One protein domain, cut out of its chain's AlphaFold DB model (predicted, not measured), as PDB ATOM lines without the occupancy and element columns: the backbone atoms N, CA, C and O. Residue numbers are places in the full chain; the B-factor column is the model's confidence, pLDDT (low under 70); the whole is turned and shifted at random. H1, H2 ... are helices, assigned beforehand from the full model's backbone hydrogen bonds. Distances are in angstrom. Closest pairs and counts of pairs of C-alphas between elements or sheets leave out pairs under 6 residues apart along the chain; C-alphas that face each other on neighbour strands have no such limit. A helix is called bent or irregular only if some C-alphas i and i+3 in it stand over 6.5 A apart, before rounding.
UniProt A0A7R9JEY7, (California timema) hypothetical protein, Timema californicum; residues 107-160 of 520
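Overview. This is residues 107 to 160 of the 520 residues of the protein "(California timema) hypothetical protein" of Timema californicum (UniProt A0A7R9JEY7). Three helices follow one another end to end and make a wide, open U: H2 is the base, H1 rises from one end of it as a long arm, and H3 stands at the other end as a shorter arm. The two arms lie toward the same side of H2, with an empty middle between them, and the three helices do not gather into a core. The printed part has 54 residues with three named helices, in the order H1, H2, H3, and no named strand; the class is all helix. The whole is extended, with a radius of gyration of the C-alphas of 17.1 A, and its outline is flat, with spans of 42 by 34 by 12 A.

Arrangement. The printed part begins with H1, residues 107 to 125. After a tight link of one residue, His 126, comes H2, residues 127 to 145. H1 and H2 are close but not clearly touching, with 1 pair of C-alphas within 8 A. Their closest C-alphas are those of Ile 123 and Ile 130, 7.5 A apart. The lines of H1 and H2 are about perpendicular, at 87 degrees, and their centres are 23.8 A apart. A tight link of 4 residues, 146 to 149, leads from H2 to H3, residues 150 to 160. H2 and H3 are apart, though they follow each other in the chain. H1 and H3 are apart too, and no two helices touch. Residues 107 to 122, which belong to H1, stand free. Residues 124 to 130 stand free as well, of which 127 to 130 belong to H2. Residues 132 to 160 also stand free, of which 132 to 145 belong to H2 and 150 to 160 to H3. In H1 and H2 every O i to N i+4 pair is within hydrogen-bond range. In H3, 0 of 7 such pairs and 0 of 8 O i to N i+3 pairs are within range.

Along the chain. H1 runs from Thr 107 to Arg 125, 19 residues, and measures 26.7 A from first to last C-alpha. It begins with C-alpha 107 at (1.009, 20.391, -51.111) and ends with C-alpha 125 at (-1.788, 44.277, -39.559), with y rising between these two points. H2 runs from Met 127 to Asn 145, also 19 residues, and measures 25.6 A. Its C-alpha 127 is at (3.068, 47.584, -40.807) and its C-alpha 145 at (28.378, 50.009, -43.533), and the main change between them is in x. H3 runs from Ile 150 to Ser 160, 11 residues, and measures 17.2 A; its last C-alpha is at (25.448, 36.933, -65.233). No helix is bent. H3 is neither bent nor irregular, but only just: C-alphas 155 and 158 are 6.2 A apart.

Size, cuts and confidence. The two C-alphas farthest apart are those of Thr 107 and Thr 147, at 45.4 A. The first and last printed C-alphas, those of Thr 107 and Ser 160, are 32.7 A apart. The printed part has no cut, and neither of its two links is long. The full chain has 520 residues, of which 107 to 160 are printed. The mean pLDDT of the printed part is 70.1, and that of H1 is 80, of H2 73 and of H3 54. The model's confidence is low, under 70, in 20 residues: residue 127, and residues 142 to 160, of which 142 to 145 belong to H2 and 150 to 160 to H3.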
ATOM      1  N   THR A 107       0.730  20.126 -52.533       77.75
ATOM      2  CA  THR A 107       1.009  20.391 -51.111       77.75
ATOM      3  C   THR A 107       2.124  21.414 -50.857       77.75
ATOM      4  O   THR A 107       1.893  22.338 -50.076       77.75
ATOM      5  N   PRO A 108       3.324  21.335 -51.472       79.94
ATOM      6  CA  PRO A 108       4.352  22.353 -51.246       79.94
ATOM      7  C   PRO A 108       3.905  23.751 -51.690       79.94
ATOM      8  O   PRO A 108       4.215  24.730 -51.019       79.94
ATOM      9  N   ILE A 109       3.141  23.853 -52.780       81.31
ATOM     10  CA  ILE A 109       2.658  25.134 -53.308       81.31
ATOM     11  C   ILE A 109       1.602  25.724 -52.371       81.31
ATOM     12  O   ILE A 109       1.680  26.904 -52.037       81.31
ATOM     13  N   THR A 110       0.657  24.911 -51.892       80.50
ATOM     14  CA  THR A 110      -0.381  25.371 -50.958       80.50
ATOM     15  C   THR A 110       0.204  25.740 -49.598       80.50
ATOM     16  O   THR A 110      -0.199  26.744 -49.030       80.50
ATOM     17  N   ILE A 111       1.203  25.000 -49.101       77.12
ATOM     18  CA  ILE A 111       1.914  25.352 -47.860       77.12
ATOM     19  C   ILE A 111       2.609  26.707 -48.007       77.12
ATOM     20  O   ILE A 111       2.539  27.533 -47.101       77.12
ATOM     21  N   ILE A 112       3.280  26.951 -49.136       78.12
ATOM     22  CA  ILE A 112       3.938  28.236 -49.392       78.12
ATOM     23  C   ILE A 112       2.906  29.364 -49.479       78.12
ATOM     24  O   ILE A 112       3.142  30.424 -48.903       78.12
ATOM     25  N   ASP A 113       1.768  29.143 -50.142       84.44
ATOM     26  CA  ASP A 113       0.693  30.137 -50.230       84.44
ATOM     27  C   ASP A 113       0.060  30.419 -48.856       84.44
ATOM     28  O   ASP A 113      -0.094  31.578 -48.479       84.44
ATOM     29  N   ASP A 114      -0.196  29.389 -48.048       81.00
ATOM     30  CA  ASP A 114      -0.732  29.521 -46.689       81.00
ATOM     31  C   ASP A 114       0.242  30.252 -45.753       81.00
ATOM     32  O   ASP A 114      -0.158  31.108 -44.957       81.00
ATOM     33  N   ILE A 115       1.537  29.928 -45.832       77.31
ATOM     34  CA  ILE A 115       2.595  30.615 -45.080       77.31
ATOM     35  C   ILE A 115       2.690  32.073 -45.535       77.31
ATOM     36  O   ILE A 115       2.774  32.970 -44.697       77.31
ATOM     37  N   SER A 116       2.645  32.311 -46.843       83.94
ATOM     38  CA  SER A 116       2.646  33.640 -47.452       83.94
ATOM     39  C   SER A 116       1.460  34.477 -46.969       83.94
ATOM     40  O   SER A 116       1.652  35.607 -46.527       83.94
ATOM     41  N   GLU A 117       0.251  33.917 -46.942       86.19
ATOM     42  CA  GLU A 117      -0.958  34.601 -46.477       86.19
ATOM     43  C   GLU A 117      -0.906  34.902 -44.970       86.19
ATOM     44  O   GLU A 117      -1.245  36.003 -44.532       86.19
ATOM     45  N   ARG A 118      -0.413  33.963 -44.151       78.12
ATOM     46  CA  ARG A 118      -0.243  34.166 -42.698       78.12
ATOM     47  C   ARG A 118       0.809  35.226 -42.384       78.12
ATOM     48  O   ARG A 118       0.562  36.114 -41.573       78.12
ATOM     49  N   ILE A 119       1.974  35.152 -43.027       77.94
ATOM     50  CA  ILE A 119       3.061  36.124 -42.853       77.94
ATOM     51  C   ILE A 119       2.614  37.495 -43.371       77.94
ATOM     52  O   ILE A 119       2.745  38.495 -42.667       77.94
ATOM     53  N   GLY A 120       2.030  37.541 -44.567       79.88
ATOM     54  CA  GLY A 120       1.581  38.764 -45.221       79.88
ATOM     55  C   GLY A 120       0.451  39.476 -44.482       79.88
ATOM     56  O   GLY A 120       0.524  40.689 -44.280       79.88
ATOM     57  N   SER A 121      -0.553  38.744 -43.991       80.50
ATOM     58  CA  SER A 121      -1.642  39.322 -43.189       80.50
ATOM     59  C   SER A 121      -1.152  39.848 -41.835       80.50
ATOM     60  O   SER A 121      -1.561  40.930 -41.403       80.50
ATOM     61  N   GLN A 122      -0.222  39.142 -41.186       75.56
ATOM     62  CA  GLN A 122       0.362  39.575 -39.917       75.56
ATOM     63  C   GLN A 122       1.255  40.813 -40.076       75.56
ATOM     64  O   GLN A 122       1.209  41.710 -39.229       75.56
ATOM     65  N   ILE A 123       2.002  40.886 -41.183       76.31
ATOM     66  CA  ILE A 123       2.782  42.056 -41.598       76.31
ATOM     67  C   ILE A 123       1.847  43.234 -41.886       76.31
ATOM     68  O   ILE A 123       2.012  44.283 -41.271       76.31
ATOM     69  N   SER A 124       0.811  43.042 -42.710       75.25
ATOM     70  CA  SER A 124      -0.185  44.070 -43.059       75.25
ATOM     71  C   SER A 124      -0.856  44.680 -41.818       75.25
ATOM     72  O   SER A 124      -0.996  45.898 -41.697       75.25
ATOM     73  N   ARG A 125      -1.180  43.842 -40.824       79.75
ATOM     74  CA  ARG A 125      -1.788  44.277 -39.559       79.75
ATOM     75  C   ARG A 125      -0.839  45.088 -38.663       79.75
ATOM     76  O   ARG A 125      -1.310  45.918 -37.891       79.75
ATOM     77  N   HIS A 126       0.476  44.884 -38.771       77.25
ATOM     78  CA  HIS A 126       1.496  45.522 -37.927       77.25
ATOM     79  C   HIS A 126       2.516  46.354 -38.731       77.25
ATOM     80  O   HIS A 126       3.637  46.572 -38.270       77.25
ATOM     81  N   MET A 127       2.142  46.870 -39.909       69.00
ATOM     82  CA  MET A 127       3.068  47.584 -40.807       69.00
ATOM     83  C   MET A 127       3.776  48.764 -40.136       69.00
ATOM     84  O   MET A 127       4.979  48.931 -40.303       69.00
ATOM     85  N   LYS A 128       3.062  49.570 -39.337       77.62
ATOM     86  CA  LYS A 128       3.630  50.763 -38.681       77.62
ATOM     87  C   LYS A 128       4.778  50.431 -37.708       77.62
ATOM     88  O   LYS A 128       5.865  50.971 -37.902       77.62
ATOM     89  N   PRO A 129       4.608  49.549 -36.701       79.12
ATOM     90  CA  PRO A 129       5.708  49.189 -35.804       79.12
ATOM     91  C   PRO A 129       6.826  48.396 -36.501       79.12
ATOM     92  O   PRO A 129       7.994  48.579 -36.159       79.12
ATOM     93  N   ILE A 130       6.506  47.567 -37.503       75.94
ATOM     94  CA  ILE A 130       7.514  46.814 -38.269       75.94
ATOM     95  C   ILE A 130       8.401  47.766 -39.078       75.94
ATOM     96  O   ILE A 130       9.621  47.648 -39.017       75.94
ATOM     97  N   ILE A 131       7.817  48.749 -39.771       77.44
ATOM     98  CA  ILE A 131       8.573  49.750 -40.536       77.44
ATOM     99  C   ILE A 131       9.473  50.573 -39.612       77.44
ATOM    100  O   ILE A 131      10.635  50.772 -39.940       77.44
ATOM    101  N   ILE A 132       8.984  50.996 -38.441       82.69
ATOM    102  CA  ILE A 132       9.791  51.747 -37.463       82.69
ATOM    103  C   ILE A 132      10.976  50.906 -36.965       82.69
ATOM    104  O   ILE A 132      12.100  51.399 -36.881       82.69
ATOM    105  N   THR A 133      10.744  49.622 -36.689       76.69
ATOM    106  CA  THR A 133      11.781  48.703 -36.199       76.69
ATOM    107  C   THR A 133      12.814  48.396 -37.286       76.69
ATOM    108  O   THR A 133      14.013  48.464 -37.032       76.69
ATOM    109  N   ILE A 134      12.372  48.133 -38.521       77.81
ATOM    110  CA  ILE A 134      13.255  47.911 -39.673       77.81
ATOM    111  C   ILE A 134      14.043  49.181 -39.998       77.81
ATOM    112  O   ILE A 134      15.237  49.083 -40.241       77.81
ATOM    113  N   LEU A 135      13.427  50.367 -39.956       79.44
ATOM    114  CA  LEU A 135      14.099  51.643 -40.216       79.44
ATOM    115  C   LEU A 135      15.141  51.967 -39.135       79.44
ATOM    116  O   LEU A 135      16.219  52.459 -39.452       79.44
ATOM    117  N   SER A 136      14.856  51.638 -37.872       76.12
ATOM    118  CA  SER A 136      15.809  51.772 -36.765       76.12
ATOM    119  C   SER A 136      17.008  50.829 -36.926       76.12
ATOM    120  O   SER A 136      18.152  51.275 -36.847       76.12
ATOM    121  N   ILE A 137      16.766  49.551 -37.243       79.56
ATOM    122  CA  ILE A 137      17.818  48.554 -37.497       79.56
ATOM    123  C   ILE A 137      18.624  48.920 -38.753       79.56
ATOM    124  O   ILE A 137      19.850  48.829 -38.751       79.56
ATOM    125  N   LEU A 138      17.953  49.387 -39.808       71.94
ATOM    126  CA  LEU A 138      18.579  49.808 -41.058       71.94
ATOM    127  C   LEU A 138      19.428  51.065 -40.859       71.94
ATOM    128  O   LEU A 138      20.530  51.093 -41.382       71.94
ATOM    129  N   SER A 139      19.001  52.047 -40.059       70.31
ATOM    130  CA  SER A 139      19.836  53.204 -39.693       70.31
ATOM    131  C   SER A 139      21.106  52.798 -38.940       70.31
ATOM    132  O   SER A 139      22.171  53.353 -39.195       70.31
ATOM    133  N   ILE A 140      21.025  51.803 -38.052       74.12
ATOM    134  CA  ILE A 140      22.183  51.297 -37.299       74.12
ATOM    135  C   ILE A 140      23.157  50.552 -38.228       74.12
ATOM    136  O   ILE A 140      24.368  50.763 -38.158       74.12
ATOM    137  N   VAL A 141      22.643  49.725 -39.143       70.50
ATOM    138  CA  VAL A 141      23.459  48.985 -40.122       70.50
ATOM    139  C   VAL A 141      24.022  49.908 -41.208       70.50
ATOM    140  O   VAL A 141      25.161  49.725 -41.630       70.50
ATOM    141  N   LEU A 142      23.264  50.917 -41.643       59.50
ATOM    142  CA  LEU A 142      23.683  51.908 -42.638       59.50
ATOM    143  C   LEU A 142      24.795  52.804 -42.083       59.50
ATOM    144  O   LEU A 142      25.738  53.098 -42.807       59.50
ATOM    145  N   MET A 143      24.739  53.153 -40.796       57.44
ATOM    146  CA  MET A 143      25.810  53.882 -40.112       57.44
ATOM    147  C   MET A 143      27.077  53.028 -39.916       57.44
ATOM    148  O   MET A 143      28.177  53.569 -39.921       57.44
ATOM    149  N   TYR A 144      26.940  51.698 -39.817       58.47
ATOM    150  CA  TYR A 144      28.065  50.753 -39.742       58.47
ATOM    151  C   TYR A 144      28.708  50.447 -41.111       58.47
ATOM    152  O   TYR A 144      29.916  50.253 -41.193       58.47
ATOM    153  N   ASN A 145      27.923  50.418 -42.194       65.19
ATOM    154  CA  ASN A 145      28.378  50.009 -43.533       65.19
ATOM    155  C   ASN A 145      28.680  51.166 -44.504       65.19
ATOM    156  O   ASN A 145      28.943  50.910 -45.680       65.19
ATOM    157  N   TYR A 146      28.672  52.431 -44.066       58.94
ATOM    158  CA  TYR A 146      28.983  53.571 -44.941       58.94
ATOM    159  C   TYR A 146      30.498  53.781 -45.141       58.94
ATOM    160  O   TYR A 146      31.073  54.817 -44.826       58.94
ATOM    161  N   THR A 147      31.144  52.760 -45.707       50.72
ATOM    162  CA  THR A 147      32.388  52.839 -46.488       50.72
ATOM    163  C   THR A 147      32.106  52.113 -47.817       50.72
ATOM    164  O   THR A 147      31.747  50.934 -47.789       50.72
ATOM    165  N   PRO A 148      32.153  52.774 -48.992       58.28
ATOM    166  CA  PRO A 148      31.453  52.275 -50.175       58.28
ATOM    167  C   PRO A 148      32.298  51.310 -51.028       58.28
ATOM    168  O   PRO A 148      33.301  51.699 -51.614       58.28
ATOM    169  N   HIS A 149      31.814  50.072 -51.192       53.16
ATOM    170  CA  HIS A 149      32.175  49.153 -52.298       53.16
ATOM    171  C   HIS A 149      30.924  48.567 -53.003       53.16
ATOM    172  O   HIS A 149      31.003  47.722 -53.899       53.16
ATOM    173  N   ILE A 150      29.741  49.041 -52.591       53.25
ATOM    174  CA  ILE A 150      28.416  48.492 -52.915       53.25
ATOM    175  C   ILE A 150      27.944  48.915 -54.317       53.25
ATOM    176  O   ILE A 150      27.256  48.144 -54.980       53.25
ATOM    177  N   CYS A 151      28.392  50.063 -54.835       52.22
ATOM    178  CA  CYS A 151      28.020  50.526 -56.178       52.22
ATOM    179  C   CYS A 151      28.638  49.689 -57.319       52.22
ATOM    180  O   CYS A 151      28.112  49.696 -58.426       52.22
ATOM    181  N   VAL A 152      29.716  48.934 -57.063       53.81
ATOM    182  CA  VAL A 152      30.445  48.175 -58.102       53.81
ATOM    183  C   VAL A 152      29.937  46.730 -58.238       53.81
ATOM    184  O   VAL A 152      29.824  46.210 -59.345       53.81
ATOM    185  N   CYS A 153      29.546  46.071 -57.143       52.66
ATOM    186  CA  CYS A 153      29.054  44.685 -57.194       52.66
ATOM    187  C   CYS A 153      27.583  44.561 -57.626       52.66
ATOM    188  O   CYS A 153      27.197  43.532 -58.189       52.66
ATOM    189  N   LEU A 154      26.778  45.604 -57.394       51.41
ATOM    190  CA  LEU A 154      25.353  45.650 -57.750       51.41
ATOM    191  C   LEU A 154      25.118  45.632 -59.273       51.41
ATOM    192  O   LEU A 154      24.104  45.101 -59.716       51.41
ATOM    193  N   ALA A 155      26.073  46.120 -60.077       54.97
ATOM    194  CA  ALA A 155      25.971  46.153 -61.540       54.97
ATOM    195  C   ALA A 155      26.392  44.835 -62.234       54.97
ATOM    196  O   ALA A 155      25.820  44.466 -63.256       54.97
ATOM    197  N   TRP A 156      27.353  44.081 -61.683       53.78
ATOM    198  CA  TRP A 156      27.910  42.883 -62.341       53.78
ATOM    199  C   TRP A 156      27.067  41.613 -62.129       53.78
ATOM    200  O   TRP A 156      26.964  40.754 -63.007       53.78
ATOM    201  N   ARG A 157      26.420  41.474 -60.964       55.44
ATOM    202  CA  ARG A 157      25.759  40.215 -60.578       55.44
ATOM    203  C   ARG A 157      24.367  40.040 -61.190       55.44
ATOM    204  O   ARG A 157      23.951  38.909 -61.413       55.44
ATOM    205  N   VAL A 158      23.705  41.141 -61.547       56.59
ATOM    206  CA  VAL A 158      22.404  41.139 -62.242       56.59
ATOM    207  C   VAL A 158      22.541  40.685 -63.710       56.59
ATOM    208  O   VAL A 158      21.621  40.074 -64.241       56.59
ATOM    209  N   GLY A 159      23.710  40.871 -64.344       56.44
ATOM    210  CA  GLY A 159      23.960  40.474 -65.741       56.44
ATOM    211  C   GLY A 159      24.323  38.996 -65.971       56.44
ATOM    212  O   GLY A 159      24.022  38.454 -67.032       56.44
ATOM    213  N   SER A 160      24.931  38.301 -64.998       57.25
ATOM    214  CA  SER A 160      25.448  36.933 -65.233       57.25
ATOM    215  C   SER A 160      24.403  35.810 -65.101       57.25
ATOM    216  O   SER A 160      24.520  34.785 -65.769       57.25
TER     217      SER A 160